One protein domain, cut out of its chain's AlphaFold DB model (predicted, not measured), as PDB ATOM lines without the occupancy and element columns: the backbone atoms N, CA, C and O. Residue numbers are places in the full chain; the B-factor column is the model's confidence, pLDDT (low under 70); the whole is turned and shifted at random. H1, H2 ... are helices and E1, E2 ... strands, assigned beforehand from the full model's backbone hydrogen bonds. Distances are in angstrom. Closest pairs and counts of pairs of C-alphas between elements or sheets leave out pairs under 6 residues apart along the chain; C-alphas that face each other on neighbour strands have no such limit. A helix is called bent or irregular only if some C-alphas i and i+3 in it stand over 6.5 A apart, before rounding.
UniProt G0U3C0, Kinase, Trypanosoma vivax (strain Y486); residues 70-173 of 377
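This is residues 70 to 173 of the 377 residues of the protein "Kinase" of Trypanosoma vivax (strain Y486) (UniProt G0U3C0). A small three-stranded sheet has helix H1 slanting over one face, and H2, H3 and H4 pack round H1, long H3 crossing it steeply. Residues 153 to 158, where H3 turns toward H4, stick out. The 104 printed residues run E1, H1, H2, E2, H3, H4, E3, mixed helices and strands; the antiparallel sheet has the order E1, E3, E2. The whole is compact, radius of gyration of the C-alphas 13.2 A, spanning 43 by 29 by 24 A.

Find C-alpha 81 at (-16.260, 51.459, 12.766); E1 runs from there to 86, 15.1 A. H1 follows, residues 88 to 98, 15.2 A, then H2, 104 to 111, and E2, 115 to 119. At (-32.652, 48.405, 2.665) H3 begins, residues 138 to 154, 24.6 A. H4 is 160 to 163; E3, 167 to 172, 16.8 A, ends at (-19.925, 51.482, 15.223).

Look at E3 beside E1, antiparallel, with N 84 and O 169 2.9 A apart, then beside E2, antiparallel, with N 119 and O 168 at 2.8 A. E1, H1, H2, E2 make a split strand-helix-strand unit, two strands that run the same way in one sheet with helices between them along the chain and E3 between them in the sheet, and its crossover is right-handed. H1 is on the sheet, height 8.7 A, making two layers, helix over sheet. The hub H1 touches H3 at C-alphas 92 and 145, 5.9 A, a steep tilt of 47 degrees, opposite ways. It touches H2 at C-alphas 97 and 106, 4.8 A, about perpendicular at 81 degrees, and H4 at C-alphas 88 and 162, 3.9 A. H2 and H3 are apart. Every O i to N i+4 pair is within hydrogen-bond range in H1 and H3; H2, only just irregular with C-alphas 107 and 110 6.9 A apart, has 0 of 4, but 3 of 5 O i to N i+3 pairs; H4 is too short for one.

The farthest C-alphas, Gly 78 and His 156, are 43.0 A apart. The printed part has no cut; the link E2 to H3 is long, and pLDDT is under 70 at residues 101 to 102 and 125 to 127.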
ATOM      1  N   LYS A  70     -11.383  44.006  12.545       90.88
ATOM      2  CA  LYS A  70     -10.562  44.981  11.824       90.88
ATOM      3  C   LYS A  70     -11.206  46.358  11.923       90.88
ATOM      4  O   LYS A  70     -12.410  46.452  12.152       90.88
ATOM      5  N   ARG A  71     -10.431  47.426  11.720       90.00
ATOM      6  CA  ARG A  71     -11.018  48.754  11.484       90.00
ATOM      7  C   ARG A  71     -11.841  48.704  10.198       90.00
ATOM      8  O   ARG A  71     -11.377  48.160   9.196       90.00
ATOM      9  N   GLY A  72     -13.061  49.221  10.258       89.44
ATOM     10  CA  GLY A  72     -13.879  49.461   9.078       89.44
ATOM     11  C   GLY A  72     -13.695  50.882   8.539       89.44
ATOM     12  O   GLY A  72     -12.983  51.687   9.146       89.44
ATOM     13  N   PRO A  73     -14.326  51.203   7.399       86.88
ATOM     14  CA  PRO A  73     -14.395  52.575   6.916       86.88
ATOM     15  C   PRO A  73     -15.224  53.433   7.880       86.88
ATOM     16  O   PRO A  73     -16.241  52.975   8.407       86.88
ATOM     17  N   SER A  74     -14.816  54.682   8.102       87.88
ATOM     18  CA  SER A  74     -15.629  55.623   8.877       87.88
ATOM     19  C   SER A  74     -16.998  55.828   8.225       87.88
ATOM     20  O   SER A  74     -17.124  55.767   7.000       87.88
ATOM     21  N   THR A  75     -18.025  56.087   9.034       89.56
ATOM     22  CA  THR A  75     -19.342  56.473   8.506       89.56
ATOM     23  C   THR A  75     -19.272  57.830   7.796       89.56
ATOM     24  O   THR A  75     -18.302  58.573   7.963       89.56
ATOM     25  N   ALA A  76     -20.325  58.199   7.058       85.75
ATOM     26  CA  ALA A  76     -20.444  59.530   6.449       85.75
ATOM     27  C   ALA A  76     -20.324  60.679   7.477       85.75
ATOM     28  O   ALA A  76     -19.845  61.760   7.154       85.75
ATOM     29  N   GLU A  77     -20.693  60.420   8.735       88.88
ATOM     30  CA  GLU A  77     -20.571  61.352   9.866       88.88
ATOM     31  C   GLU A  77     -19.183  61.326  10.539       88.88
ATOM     32  O   GLU A  77     -18.981  61.949  11.578       88.88
ATOM     33  N   GLY A  78     -18.229  60.558  10.007       89.75
ATOM     34  CA  GLY A  78     -16.882  60.429  10.565       89.75
ATOM     35  C   GLY A  78     -16.776  59.520  11.794       89.75
ATOM     36  O   GLY A  78     -15.723  59.491  12.434       89.75
ATOM     37  N   LYS A  79     -17.819  58.751  12.141       91.50
ATOM     38  CA  LYS A  79     -17.753  57.798  13.262       91.50
ATOM     39  C   LYS A  79     -16.871  56.610  12.883       91.50
ATOM     40  O   LYS A  79     -17.025  56.038  11.804       91.50
ATOM     41  N   ALA A  80     -15.973  56.221  13.787       93.88
ATOM     42  CA  ALA A  80     -15.136  55.039  13.612       93.88
ATOM     43  C   ALA A  80     -15.979  53.752  13.636       93.88
ATOM     44  O   ALA A  80     -16.989  53.669  14.341       93.88
ATOM     45  N   THR A  81     -15.549  52.738  12.885       95.38
ATOM     46  CA  THR A  81     -16.260  51.459  12.766       95.38
ATOM     47  C   THR A  81     -15.328  50.254  12.904       95.38
ATOM     48  O   THR A  81     -14.099  50.356  12.792       95.38
ATOM     49  N   LEU A  82     -15.932  49.094  13.156       94.69
ATOM     50  CA  LEU A  82     -15.295  47.794  13.322       94.69
ATOM     51  C   LEU A  82     -15.937  46.775  12.384       94.69
ATOM     52  O   LEU A  82     -17.153  46.624  12.386       94.69
ATOM     53  N   ILE A  83     -15.130  46.021  11.645       94.69
ATOM     54  CA  ILE A  83     -15.584  44.886  10.838       94.69
ATOM     55  C   ILE A  83     -15.299  43.594  11.592       94.69
ATOM     56  O   ILE A  83     -14.168  43.368  12.022       94.69
ATOM     57  N   LYS A  84     -16.306  42.731  11.709       94.25
ATOM     58  CA  LYS A  84     -16.220  41.408  12.328       94.25
ATOM     59  C   LYS A  84     -16.730  40.349  11.355       94.25
ATOM     60  O   LYS A  84     -17.810  40.505  10.785       94.25
ATOM     61  N   ASN A  85     -16.005  39.238  11.237       94.19
ATOM     62  CA  ASN A  85     -16.552  38.034  10.613       94.19
ATOM     63  C   ASN A  85     -17.595  37.417  11.551       94.19
ATOM     64  O   ASN A  85     -17.274  37.058  12.692       94.19
ATOM     65  N   VAL A  86     -18.823  37.272  11.068       95.31
ATOM     66  CA  VAL A  86     -19.974  36.805  11.843       95.31
ATOM     67  C   VAL A  86     -20.618  35.591  11.189       95.31
ATOM     68  O   VAL A  86     -20.426  35.316  10.003       95.31
ATOM     69  N   THR A  87     -21.354  34.823  11.986       95.62
ATOM     70  CA  THR A  87     -22.142  33.694  11.485       95.62
ATOM     71  C   THR A  87     -23.459  34.182  10.883       95.62
ATOM     72  O   THR A  87     -23.897  35.296  11.182       95.62
ATOM     73  N   GLY A  88     -24.127  33.352  10.074       96.31
ATOM     74  CA  GLY A  88     -25.469  33.677   9.577       96.31
ATOM     75  C   GLY A  88     -26.478  33.905  10.712       96.31
ATOM     76  O   GLY A  88     -27.349  34.762  10.592       96.31
ATOM     77  N   TRP A  89     -26.313  33.227  11.855       96.44
ATOM     78  CA  TRP A  89     -27.099  33.485  13.070       96.44
ATOM     79  C   TRP A  89     -26.939  34.916  13.610       96.44
ATOM     80  O   TRP A  89     -27.929  35.598  13.880       96.44
ATOM     81  N   GLU A  90     -25.698  35.388  13.740       97.25
ATOM     82  CA  GLU A  90     -25.392  36.738  14.235       97.25
ATOM     83  C   GLU A  90     -25.821  37.814  13.231       97.25
ATOM     84  O   GLU A  90     -26.445  38.800  13.623       97.25
ATOM     85  N   ALA A  91     -25.575  37.585  11.937       97.25
ATOM     86  CA  ALA A  91     -26.071  38.424  10.849       97.25
ATOM     87  C   ALA A  91     -27.601  38.571  10.892       97.25
ATOM     88  O   ALA A  91     -28.116  39.689  10.885       97.25
ATOM     89  N   LEU A  92     -28.328  37.453  10.994       97.06
ATOM     90  CA  LEU A  92     -29.788  37.438  11.062       97.06
ATOM     91  C   LEU A  92     -30.316  38.240  12.254       97.06
ATOM     92  O   LEU A  92     -31.247  39.031  12.094       97.06
ATOM     93  N   LEU A  93     -29.740  38.057  13.444       96.88
ATOM     94  CA  LEU A  93     -30.196  38.781  14.629       96.88
ATOM     95  C   LEU A  93     -29.955  40.290  14.490       96.88
ATOM     96  O   LEU A  93     -30.864  41.070  14.764       96.88
ATOM     97  N   HIS A  94     -28.784  40.710  14.002       97.25
ATOM     98  CA  HIS A  94     -28.507  42.129  13.770       97.25
ATOM     99  C   HIS A  94     -29.407  42.746  12.693       97.25
ATOM    100  O   HIS A  94     -29.885  43.864  12.883       97.25
ATOM    101  N   MET A  95     -29.711  42.024  11.609       96.31
ATOM    102  CA  MET A  95     -30.670  42.499  10.604       96.31
ATOM    103  C   MET A  95     -32.075  42.668  11.195       96.31
ATOM    104  O   MET A  95     -32.712  43.697  10.983       96.31
ATOM    105  N   LYS A  96     -32.543  41.721  12.019       95.25
ATOM    106  CA  LYS A  96     -33.831  41.849  12.726       95.25
ATOM    107  C   LYS A  96     -33.874  43.058  13.663       95.25
ATOM    108  O   LYS A  96     -34.916  43.698  13.772       95.25
ATOM    109  N   ILE A  97     -32.761  43.360  14.334       95.06
ATOM    110  CA  ILE A  97     -32.629  44.541  15.198       95.06
ATOM    111  C   ILE A  97     -32.735  45.823  14.362       95.06
ATOM    112  O   ILE A  97     -33.520  46.708  14.697       95.06
ATOM    113  N   VAL A  98     -31.966  45.917  13.274       93.06
ATOM    114  CA  VAL A  98     -31.798  47.168  12.525       93.06
ATOM    115  C   VAL A  98     -32.981  47.512  11.628       93.06
ATOM    116  O   VAL A  98     -33.354  48.676  11.510       93.06
ATOM    117  N   LEU A  99     -33.624  46.500  11.045       90.00
ATOM    118  CA  LEU A  99     -34.813  46.698  10.223       90.00
ATOM    119  C   LEU A  99     -36.012  47.170  11.053       90.00
ATOM    120  O   LEU A  99     -37.024  47.561  10.476       90.00
ATOM    121  N   GLN A 100     -35.906  47.134  12.391       80.69
ATOM    122  CA  GLN A 100     -36.988  47.433  13.331       80.69
ATOM    123  C   GLN A 100     -38.283  46.709  12.949       80.69
ATOM    124  O   GLN A 100     -39.382  47.225  13.154       80.69
ATOM    125  N   MET A 101     -38.148  45.509  12.372       68.94
ATOM    126  CA  MET A 101     -39.291  44.701  11.978       68.94
ATOM    127  C   MET A 101     -40.205  44.563  13.197       68.94
ATOM    128  O   MET A 101     -39.682  44.280  14.285       68.94
ATOM    129  N   PRO A 102     -41.529  44.762  13.052       63.88
ATOM    130  CA  PRO A 102     -42.471  44.614  14.152       63.88
ATOM    131  C   PRO A 102     -42.219  43.279  14.844       63.88
ATOM    132  O   PRO A 102     -42.439  42.211  14.271       63.88
ATOM    133  N   GLY A 103     -41.655  43.328  16.047       75.38
ATOM    134  CA  GLY A 103     -41.201  42.106  16.673       75.38
ATOM    135  C   GLY A 103     -40.300  42.292  17.885       75.38
ATOM    136  O   GLY A 103     -39.803  43.392  18.155       75.38
ATOM    137  N   PRO A 104     -40.073  41.184  18.609       84.38
ATOM    138  CA  PRO A 104     -39.354  41.180  19.872       84.38
ATOM    139  C   PRO A 104     -37.972  41.834  19.807       84.38
ATOM    140  O   PRO A 104     -37.654  42.644  20.671       84.38
ATOM    141  N   ALA A 105     -37.178  41.540  18.771       87.62
ATOM    142  CA  ALA A 105     -35.761  41.910  18.681       87.62
ATOM    143  C   ALA A 105     -35.483  43.421  18.590       87.62
ATOM    144  O   ALA A 105     -34.395  43.850  18.964       87.62
ATOM    145  N   SER A 106     -36.448  44.232  18.149       88.00
ATOM    146  CA  SER A 106     -36.291  45.692  18.012       88.00
ATOM    147  C   SER A 106     -35.852  46.375  19.316       88.00
ATOM    148  O   SER A 106     -35.021  47.282  19.298       88.00
ATOM    149  N   GLY A 107     -36.319  45.881  20.468       90.56
ATOM    150  CA  GLY A 107     -35.936  46.411  21.780       90.56
ATOM    151  C   GLY A 107     -34.448  46.251  22.124       90.56
ATOM    152  O   GLY A 107     -33.959  46.947  23.012       90.56
ATOM    153  N   LEU A 108     -33.705  45.401  21.402       95.31
ATOM    154  CA  LEU A 108     -32.259  45.242  21.574       95.31
ATOM    155  C   LEU A 108     -31.432  46.338  20.894       95.31
ATOM    156  O   LEU A 108     -30.250  46.458  21.214       95.31
ATOM    157  N   ALA A 109     -32.009  47.156  20.007       94.38
ATOM    158  CA  ALA A 109     -31.258  48.154  19.240       94.38
ATOM    159  C   ALA A 109     -30.440  49.095  20.135       94.38
ATOM    160  O   ALA A 109     -29.272  49.349  19.862       94.38
ATOM    161  N   SER A 110     -31.011  49.528  21.262       93.69
ATOM    162  CA  SER A 110     -30.297  50.400  22.201       93.69
ATOM    163  C   SER A 110     -29.176  49.679  22.967       93.69
ATOM    164  O   SER A 110     -28.247  50.319  23.452       93.69
ATOM    165  N   PHE A 111     -29.255  48.356  23.116       97.12
ATOM    166  CA  PHE A 111     -28.338  47.561  23.936       97.12
ATOM    167  C   PHE A 111     -27.217  46.916  23.126       97.12
ATOM    168  O   PHE A 111     -26.416  46.194  23.703       97.12
ATOM    169  N   THR A 112     -27.143  47.131  21.816       96.88
ATOM    170  CA  THR A 112     -26.131  46.509  20.950       96.88
ATOM    171  C   THR A 112     -25.317  47.582  20.237       96.88
ATOM    172  O   THR A 112     -25.825  48.688  20.040       96.88
ATOM    173  N   PRO A 113     -24.056  47.311  19.853       96.25
ATOM    174  CA  PRO A 113     -23.326  48.216  18.979       96.25
ATOM    175  C   PRO A 113     -24.112  48.407  17.672       96.25
ATOM    176  O   PRO A 113     -24.490  47.404  17.056       96.25
ATOM    177  N   PRO A 114     -24.372  49.653  17.239       96.12
ATOM    178  CA  PRO A 114     -25.142  49.895  16.025       96.12
ATOM    179  C   PRO A 114     -24.502  49.232  14.800       96.12
ATOM    180  O   PRO A 114     -23.297  49.377  14.571       96.12
ATOM    181  N   LEU A 115     -25.311  48.517  14.016       96.62
ATOM    182  CA  LEU A 115     -24.902  47.954  12.731       96.62
ATOM    183  C   LEU A 115     -24.867  49.073  11.684       96.62
ATOM    184  O   LEU A 115     -25.848  49.785  11.508       96.62
ATOM    185  N   VAL A 116     -23.743  49.202  10.985       96.69
ATOM    186  CA  VAL A 116     -23.523  50.184   9.912       96.69
ATOM    187  C   VAL A 116     -23.734  49.549   8.546       96.69
ATOM    188  O   VAL A 116     -24.377  50.134   7.680       96.69
ATOM    189  N   ALA A 117     -23.173  48.358   8.340       96.00
ATOM    190  CA  ALA A 117     -23.249  47.664   7.065       96.00
ATOM    191  C   ALA A 117     -23.100  46.156   7.242       96.00
ATOM    192  O   ALA A 117     -22.507  45.682   8.216       96.00
ATOM    193  N   ILE A 118     -23.590  45.402   6.265       95.94
ATOM    194  CA  ILE A 118     -23.411  43.958   6.185       95.94
ATOM    195  C   ILE A 118     -22.884  43.572   4.806       95.94
ATOM    196  O   ILE A 118     -23.301  44.120   3.790       95.94
ATOM    197  N   LEU A 119     -21.949  42.631   4.768       95.12
ATOM    198  CA  LEU A 119     -21.437  42.031   3.544       95.12
ATOM    199  C   LEU A 119     -21.785  40.538   3.577       95.12
ATOM    200  O   LEU A 119     -21.232  39.805   4.415       95.12
ATOM    201  N   PRO A 120     -22.717  40.087   2.720       93.81
ATOM    202  CA  PRO A 120     -23.067  38.679   2.631       93.81
ATOM    203  C   PRO A 120     -21.916  37.849   2.019       93.81
ATOM    204  O   PRO A 120     -20.989  38.417   1.436       93.81
ATOM    205  N   PRO A 121     -21.942  36.507   2.148       91.44
ATOM    206  CA  PRO A 121     -20.963  35.617   1.520       91.44
ATOM    207  C   PRO A 121     -20.928  35.791  -0.003       91.44
ATOM    208  O   PRO A 121     -21.924  36.206  -0.586       91.44
ATOM    209  N   GLU A 122     -19.821  35.420  -0.658       84.62
ATOM    210  CA  GLU A 122     -19.592  35.640  -2.103       84.62
ATOM    211  C   GLU A 122     -20.750  35.173  -3.003       84.62
ATOM    212  O   GLU A 122     -21.121  35.872  -3.941       84.62
ATOM    213  N   GLU A 123     -21.385  34.050  -2.660       76.50
ATOM    214  CA  GLU A 123     -22.555  33.480  -3.353       76.50
ATOM    215  C   GLU A 123     -23.770  34.429  -3.400       76.50
ATOM    216  O   GLU A 123     -24.669  34.281  -4.227       76.50
ATOM    217  N   HIS A 124     -23.790  35.416  -2.507       74.62
ATOM    218  CA  HIS A 124     -24.821  36.430  -2.335       74.62
ATOM    219  C   HIS A 124     -24.265  37.863  -2.497       74.62
ATOM    220  O   HIS A 124     -25.027  38.825  -2.436       74.62
ATOM    221  N   ALA A 125     -22.952  38.031  -2.715       64.88
ATOM    222  CA  ALA A 125     -22.236  39.312  -2.648       64.88
ATOM    223  C   ALA A 125     -22.239  40.123  -3.950       64.88
ATOM    224  O   ALA A 125     -21.385  40.994  -4.126       64.88
ATOM    225  N   ALA A 126     -23.198  39.888  -4.851       67.75
ATOM    226  CA  ALA A 126     -23.298  40.629  -6.112       67.75
ATOM    227  C   ALA A 126     -23.327  42.164  -5.916       67.75
ATOM    228  O   ALA A 126     -22.971  42.899  -6.833       67.75
ATOM    229  N   CYS A 127     -23.697  42.637  -4.718       67.81
ATOM    230  CA  CYS A 127     -23.879  44.049  -4.385       67.81
ATOM    231  C   CYS A 127     -22.782  44.657  -3.484       67.81
ATOM    232  O   CYS A 127     -22.884  45.825  -3.125       67.81
ATOM    233  N   GLY A 128     -21.734  43.915  -3.102       88.62
ATOM    234  CA  GLY A 128     -20.731  44.425  -2.157       88.62
ATOM    235  C   GLY A 128     -21.298  44.693  -0.752       88.62
ATOM    236  O   GLY A 128     -22.138  43.937  -0.266       88.62
ATOM    237  N   TRP A 129     -20.789  45.726  -0.068       93.69
ATOM    238  CA  TRP A 129     -21.284  46.132   1.254       93.69
ATOM    239  C   TRP A 129     -22.673  46.762   1.144       93.69
ATOM    240  O   TRP A 129     -22.863  47.697   0.375       93.69
ATOM    241  N   LEU A 130     -23.610  46.285   1.961       94.44
ATOM    242  CA  LEU A 130     -24.958  46.830   2.083       94.44
ATOM    243  C   LEU A 130     -25.019  47.715   3.327       94.44
ATOM    244  O   LEU A 130     -24.957  47.205   4.450       94.44
ATOM    245  N   TYR A 131     -25.111  49.028   3.139       94.19
ATOM    246  CA  TYR A 131     -25.157  49.989   4.237       94.19
ATOM    247  C   TYR A 131     -26.587  50.160   4.745       94.19
ATOM    248  O   TYR A 131     -27.522  50.343   3.978       94.19
ATOM    249  N   VAL A 132     -26.760  50.117   6.062       93.06
ATOM    250  CA  VAL A 132     -28.077  50.134   6.718       93.06
ATOM    251  C   VAL A 132     -28.861  51.417   6.430       93.06
ATOM    252  O   VAL A 132     -30.071  51.362   6.225       93.06
ATOM    253  N   GLU A 133     -28.175  52.560   6.440       90.19
ATOM    254  CA  GLU A 133     -28.783  53.887   6.267       90.19
ATOM    255  C   GLU A 133     -29.034  54.235   4.788       90.19
ATOM    256  O   GLU A 133     -29.697  55.225   4.481       90.19
ATOM    257  N   GLU A 134     -28.516  53.437   3.848       90.44
ATOM    258  CA  GLU A 134     -28.735  53.656   2.420       90.44
ATOM    259  C   GLU A 134     -30.089  53.082   1.990       90.44
ATOM    260  O   GLU A 134     -30.341  51.879   2.094       90.44
ATOM    261  N   GLY A 135     -30.954  53.946   1.450       89.25
ATOM    262  CA  GLY A 135     -32.303  53.568   1.021       89.25
ATOM    263  C   GLY A 135     -32.325  52.401   0.029       89.25
ATOM    264  O   GLY A 135     -33.146  51.498   0.178       89.25
ATOM    265  N   ASP A 136     -31.382  52.368  -0.915       92.00
ATOM    266  CA  ASP A 136     -31.294  51.317  -1.940       92.00
ATOM    267  C   ASP A 136     -30.804  49.970  -1.378       92.00
ATOM    268  O   ASP A 136     -31.150  48.908  -1.898       92.00
ATOM    269  N   SER A 137     -30.037  49.993  -0.283       93.25
ATOM    270  CA  SER A 137     -29.557  48.785   0.400       93.25
ATOM    271  C   SER A 137     -30.660  48.122   1.232       93.25
ATOM    272  O   SER A 137     -30.655  46.901   1.413       93.25
ATOM    273  N   ARG A 138     -31.632  48.897   1.729       92.31
ATOM    274  CA  ARG A 138     -32.652  48.405   2.665       92.31
ATOM    275  C   ARG A 138     -33.497  47.241   2.115       92.31
ATOM    276  O   ARG A 138     -33.558  46.227   2.813       92.31
ATOM    277  N   PRO A 139     -34.082  47.294   0.899       93.81
ATOM    278  CA  PRO A 139     -34.839  46.163   0.352       93.81
ATOM    279  C   PRO A 139     -34.002  44.883   0.224       93.81
ATOM    280  O   PRO A 139     -34.505  43.779   0.427       93.81
ATOM    281  N   VAL A 140     -32.703  45.019  -0.066       94.38
ATOM    282  CA  VAL A 140     -31.781  43.878  -0.168       94.38
ATOM    283  C   VAL A 140     -31.529  43.261   1.210       94.38
ATOM    284  O   VAL A 140     -31.551  42.040   1.353       94.38
ATOM    285  N   ILE A 141     -31.338  44.087   2.244       94.94
ATOM    286  CA  ILE A 141     -31.177  43.625   3.632       94.94
ATOM    287  C   ILE A 141     -32.458  42.929   4.125       94.94
ATOM    288  O   ILE A 141     -32.374  41.885   4.777       94.94
ATOM    289  N   GLU A 142     -33.638  43.459   3.797       94.56
ATOM    290  CA  GLU A 142     -34.933  42.840   4.120       94.56
ATOM    291  C   GLU A 142     -35.074  41.453   3.479       94.56
ATOM    292  O   GLU A 142     -35.423  40.485   4.162       94.56
ATOM    293  N   GLU A 143     -34.714  41.327   2.201       94.56
ATOM    294  CA  GLU A 143     -34.741  40.053   1.485       94.56
ATOM    295  C   GLU A 143     -33.737  39.041   2.058       94.56
ATOM    296  O   GLU A 143     -34.088  37.887   2.311       94.56
ATOM    297  N   LEU A 144     -32.505  39.464   2.363       95.12
ATOM    298  CA  LEU A 144     -31.515  38.610   3.029       95.12
ATOM    299  C   LEU A 144     -32.000  38.144   4.410       95.12
ATOM    300  O   LEU A 144     -31.850  36.972   4.767       95.12
ATOM    301  N   CYS A 145     -32.622  39.037   5.182       95.56
ATOM    302  CA  CYS A 145     -33.208  38.710   6.479       95.56
ATOM    303  C   CYS A 145     -34.345  37.681   6.346       95.56
ATOM    304  O   CYS A 145     -34.435  36.748   7.159       95.56
ATOM    305  N   ARG A 146     -35.192  37.805   5.316       95.75
ATOM    306  CA  ARG A 146     -36.247  36.832   4.995       95.75
ATOM    307  C   ARG A 146     -35.647  35.470   4.640       95.75
ATOM    308  O   ARG A 146     -36.014  34.471   5.259       95.75
ATOM    309  N   LEU A 147     -34.676  35.430   3.725       95.31
ATOM    310  CA  LEU A 147     -34.009  34.199   3.289       95.31
ATOM    311  C   LEU A 147     -33.329  33.461   4.451       95.31
ATOM    312  O   LEU A 147     -33.518  32.253   4.617       95.31
ATOM    313  N   LEU A 148     -32.585  34.176   5.302       95.56
ATOM    314  CA  LEU A 148     -31.967  33.587   6.494       95.56
ATOM    315  C   LEU A 148     -33.010  33.097   7.508       95.56
ATOM    316  O   LEU A 148     -32.812  32.053   8.133       95.56
ATOM    317  N   SER A 149     -34.140  33.795   7.650       95.31
ATOM    318  CA  SER A 149     -35.246  33.340   8.505       95.31
ATOM    319  C   SER A 149     -35.866  32.036   7.990       95.31
ATOM    320  O   SER A 149     -36.098  31.116   8.773       95.31
ATOM    321  N   GLU A 150     -36.078  31.905   6.681       95.94
ATOM    322  CA  GLU A 150     -36.589  30.673   6.060       95.94
ATOM    323  C   GLU A 150     -35.596  29.513   6.151       95.94
ATOM    324  O   GLU A 150     -35.984  28.356   6.338       95.94
ATOM    325  N   ARG A 151     -34.298  29.806   6.032       94.94
ATOM    326  CA  ARG A 151     -33.224  28.828   6.250       94.94
ATOM    327  C   ARG A 151     -33.201  28.357   7.706       94.94
ATOM    328  O   ARG A 151     -33.200  27.153   7.939       94.94
ATOM    329  N   SER A 152     -33.296  29.276   8.668       94.88
ATOM    330  CA  SER A 152     -33.444  28.958  10.095       94.88
ATOM    331  C   SER A 152     -34.669  28.080  10.369       94.88
ATOM    332  O   SER A 152     -34.579  27.095  11.100       94.88
ATOM    333  N   ALA A 153     -35.821  28.402   9.773       95.19
ATOM    334  CA  ALA A 153     -37.060  27.654   9.976       95.19
ATOM    335  C   ALA A 153     -36.936  26.182   9.539       95.19
ATOM    336  O   ALA A 153     -37.405  25.288  10.247       95.19
ATOM    337  N   ARG A 154     -36.256  25.943   8.408       95.31
ATOM    338  CA  ARG A 154     -36.033  24.616   7.806       95.31
ATOM    339  C   ARG A 154     -34.822  23.864   8.361       95.31
ATOM    340  O   ARG A 154     -34.635  22.697   8.028       95.31
ATOM    341  N   ALA A 155     -33.977  24.508   9.162       93.62
ATOM    342  CA  ALA A 155     -32.825  23.847   9.754       93.62
ATOM    343  C   ALA A 155     -33.275  22.796  10.785       93.62
ATOM    344  O   ALA A 155     -34.159  23.043  11.605       93.62
ATOM    345  N   HIS A 156     -32.635  21.625  10.751       90.25
ATOM    346  CA  HIS A 156     -32.842  20.518  11.698       90.25
ATOM    347  C   HIS A 156     -31.556  20.158  12.457       90.25
ATOM    348  O   HIS A 156     -31.444  19.085  13.043       90.25
ATOM    349  N   GLY A 157     -30.550  21.029  12.404       88.31
ATOM    350  CA  GLY A 157     -29.217  20.708  12.873       88.31
ATOM    351  C   GLY A 157     -28.195  21.787  12.546       88.31
ATOM    352  O   GLY A 157     -28.553  22.923  12.237       88.31
ATOM    353  N   TYR A 158     -26.926  21.375  12.544       89.25
ATOM    354  CA  TYR A 158     -25.833  22.161  11.984       89.25
ATOM    355  C   TYR A 158     -26.162  22.582  10.547       89.25
ATOM    356  O   TYR A 158     -26.475  21.744   9.698       89.25
ATOM    357  N   CYS A 159     -26.054  23.876  10.274       90.12
ATOM    358  CA  CYS A 159     -26.238  24.442   8.950       90.12
ATOM    359  C   CYS A 159     -25.014  25.286   8.624       90.12
ATOM    360  O   CYS A 159     -24.807  26.329   9.237       90.12
ATOM    361  N   LYS A 160     -24.213  24.848   7.645       90.31
ATOM    362  CA  LYS A 160     -22.941  25.489   7.279       90.31
ATOM    363  C   LYS A 160     -23.065  27.010   7.164       90.31
ATOM    364  O   LYS A 160     -22.314  27.744   7.786       90.31
ATOM    365  N   GLU A 161     -24.059  27.472   6.421       90.25
ATOM    366  CA  GLU A 161     -24.276  28.893   6.167       90.25
ATOM    367  C   GLU A 161     -24.637  29.702   7.426       90.25
ATOM    368  O   GLU A 161     -24.231  30.855   7.575       90.25
ATOM    369  N   LEU A 162     -25.387  29.095   8.349       94.12
ATOM    370  CA  LEU A 162     -25.807  29.746   9.586       94.12
ATOM    371  C   LEU A 162     -24.743  29.641  10.685       94.12
ATOM    372  O   LEU A 162     -24.625  30.562  11.487       94.12
ATOM    373  N   ASP A 163     -23.963  28.556  10.721       92.50
ATOM    374  CA  ASP A 163     -23.004  28.233  11.784       92.50
ATOM    375  C   ASP A 163     -21.548  28.631  11.482       92.50
ATOM    376  O   ASP A 163     -20.755  28.801  12.420       92.50
ATOM    377  N   GLU A 164     -21.164  28.771  10.209       91.69
ATOM    378  CA  GLU A 164     -19.839  29.250   9.803       91.69
ATOM    379  C   GLU A 164     -19.787  30.779   9.713       91.69
ATOM    380  O   GLU A 164     -20.760  31.449   9.373       91.69
ATOM    381  N   ALA A 165     -18.619  31.348  10.024       92.38
ATOM    382  CA  ALA A 165     -18.398  32.793  10.037       92.38
ATOM    383  C   ALA A 165     -18.089  33.335   8.628       92.38
ATOM    384  O   ALA A 165     -16.977  33.801   8.370       92.38
ATOM    385  N   LEU A 166     -19.057  33.193   7.721       93.69
ATOM    386  CA  LEU A 166     -18.942  33.541   6.298       93.69
ATOM    387  C   LEU A 166     -19.377  34.980   5.983       93.69
ATOM    388  O   LEU A 166     -19.079  35.489   4.908       93.69
ATOM    389  N   TRP A 167     -20.080  35.630   6.907       95.38
ATOM    390  CA  TRP A 167     -20.586  36.991   6.751       95.38
ATOM    391  C   TRP A 167     -19.592  37.990   7.337       95.38
ATOM    392  O   TRP A 167     -18.846  37.658   8.262       95.38
ATOM    393  N   ASN A 168     -19.619  39.238   6.870       95.25
ATOM    394  CA  ASN A 168     -18.964  40.337   7.573       95.25
ATOM    395  C   ASN A 168     -20.006  41.364   8.007       95.25
ATOM    396  O   ASN A 168     -20.857  41.767   7.219       95.25
ATOM    397  N   ALA A 169     -19.921  41.802   9.255       96.06
ATOM    398  CA  ALA A 169     -20.746  42.873   9.788       96.06
ATOM    399  C   ALA A 169     -19.850  44.036  10.215       96.06
ATOM    400  O   ALA A 169     -18.806  43.831  10.838       96.06
ATOM    401  N   CYS A 170     -20.258  45.244   9.844       97.00
ATOM    402  CA  CYS A 170     -19.612  46.492  10.204       97.00
ATOM    403  C   CYS A 170     -20.440  47.173  11.297       97.00
ATOM    404  O   CYS A 170     -21.626  47.426  11.098       97.00
ATOM    405  N   PHE A 171     -19.826  47.465  12.438       96.56
ATOM    406  CA  PHE A 171     -20.460  48.080  13.601       96.56
ATOM    407  C   PHE A 171     -19.809  49.416  13.928       96.56
ATOM    408  O   PHE A 171     -18.630  49.614  13.645       96.56
ATOM    409  N   ILE A 172     -20.537  50.310  14.590       96.44
ATOM    410  CA  ILE A 172     -19.925  51.482  15.223       96.44
ATOM    411  C   ILE A 172     -18.897  51.021  16.263       96.44
ATOM    412  O   ILE A 172     -19.185  50.162  17.100       96.44
ATOM    413  N   ASP A 173     -17.704  51.619  16.231       95.00
ATOM    414  CA  ASP A 173     -16.749  51.499  17.326       95.00
ATOM    415  C   ASP A 173     -17.237  52.341  18.507       95.00
ATOM    416  O   ASP A 173     -17.063  53.560  18.544       95.00
TER     417      ASP A 173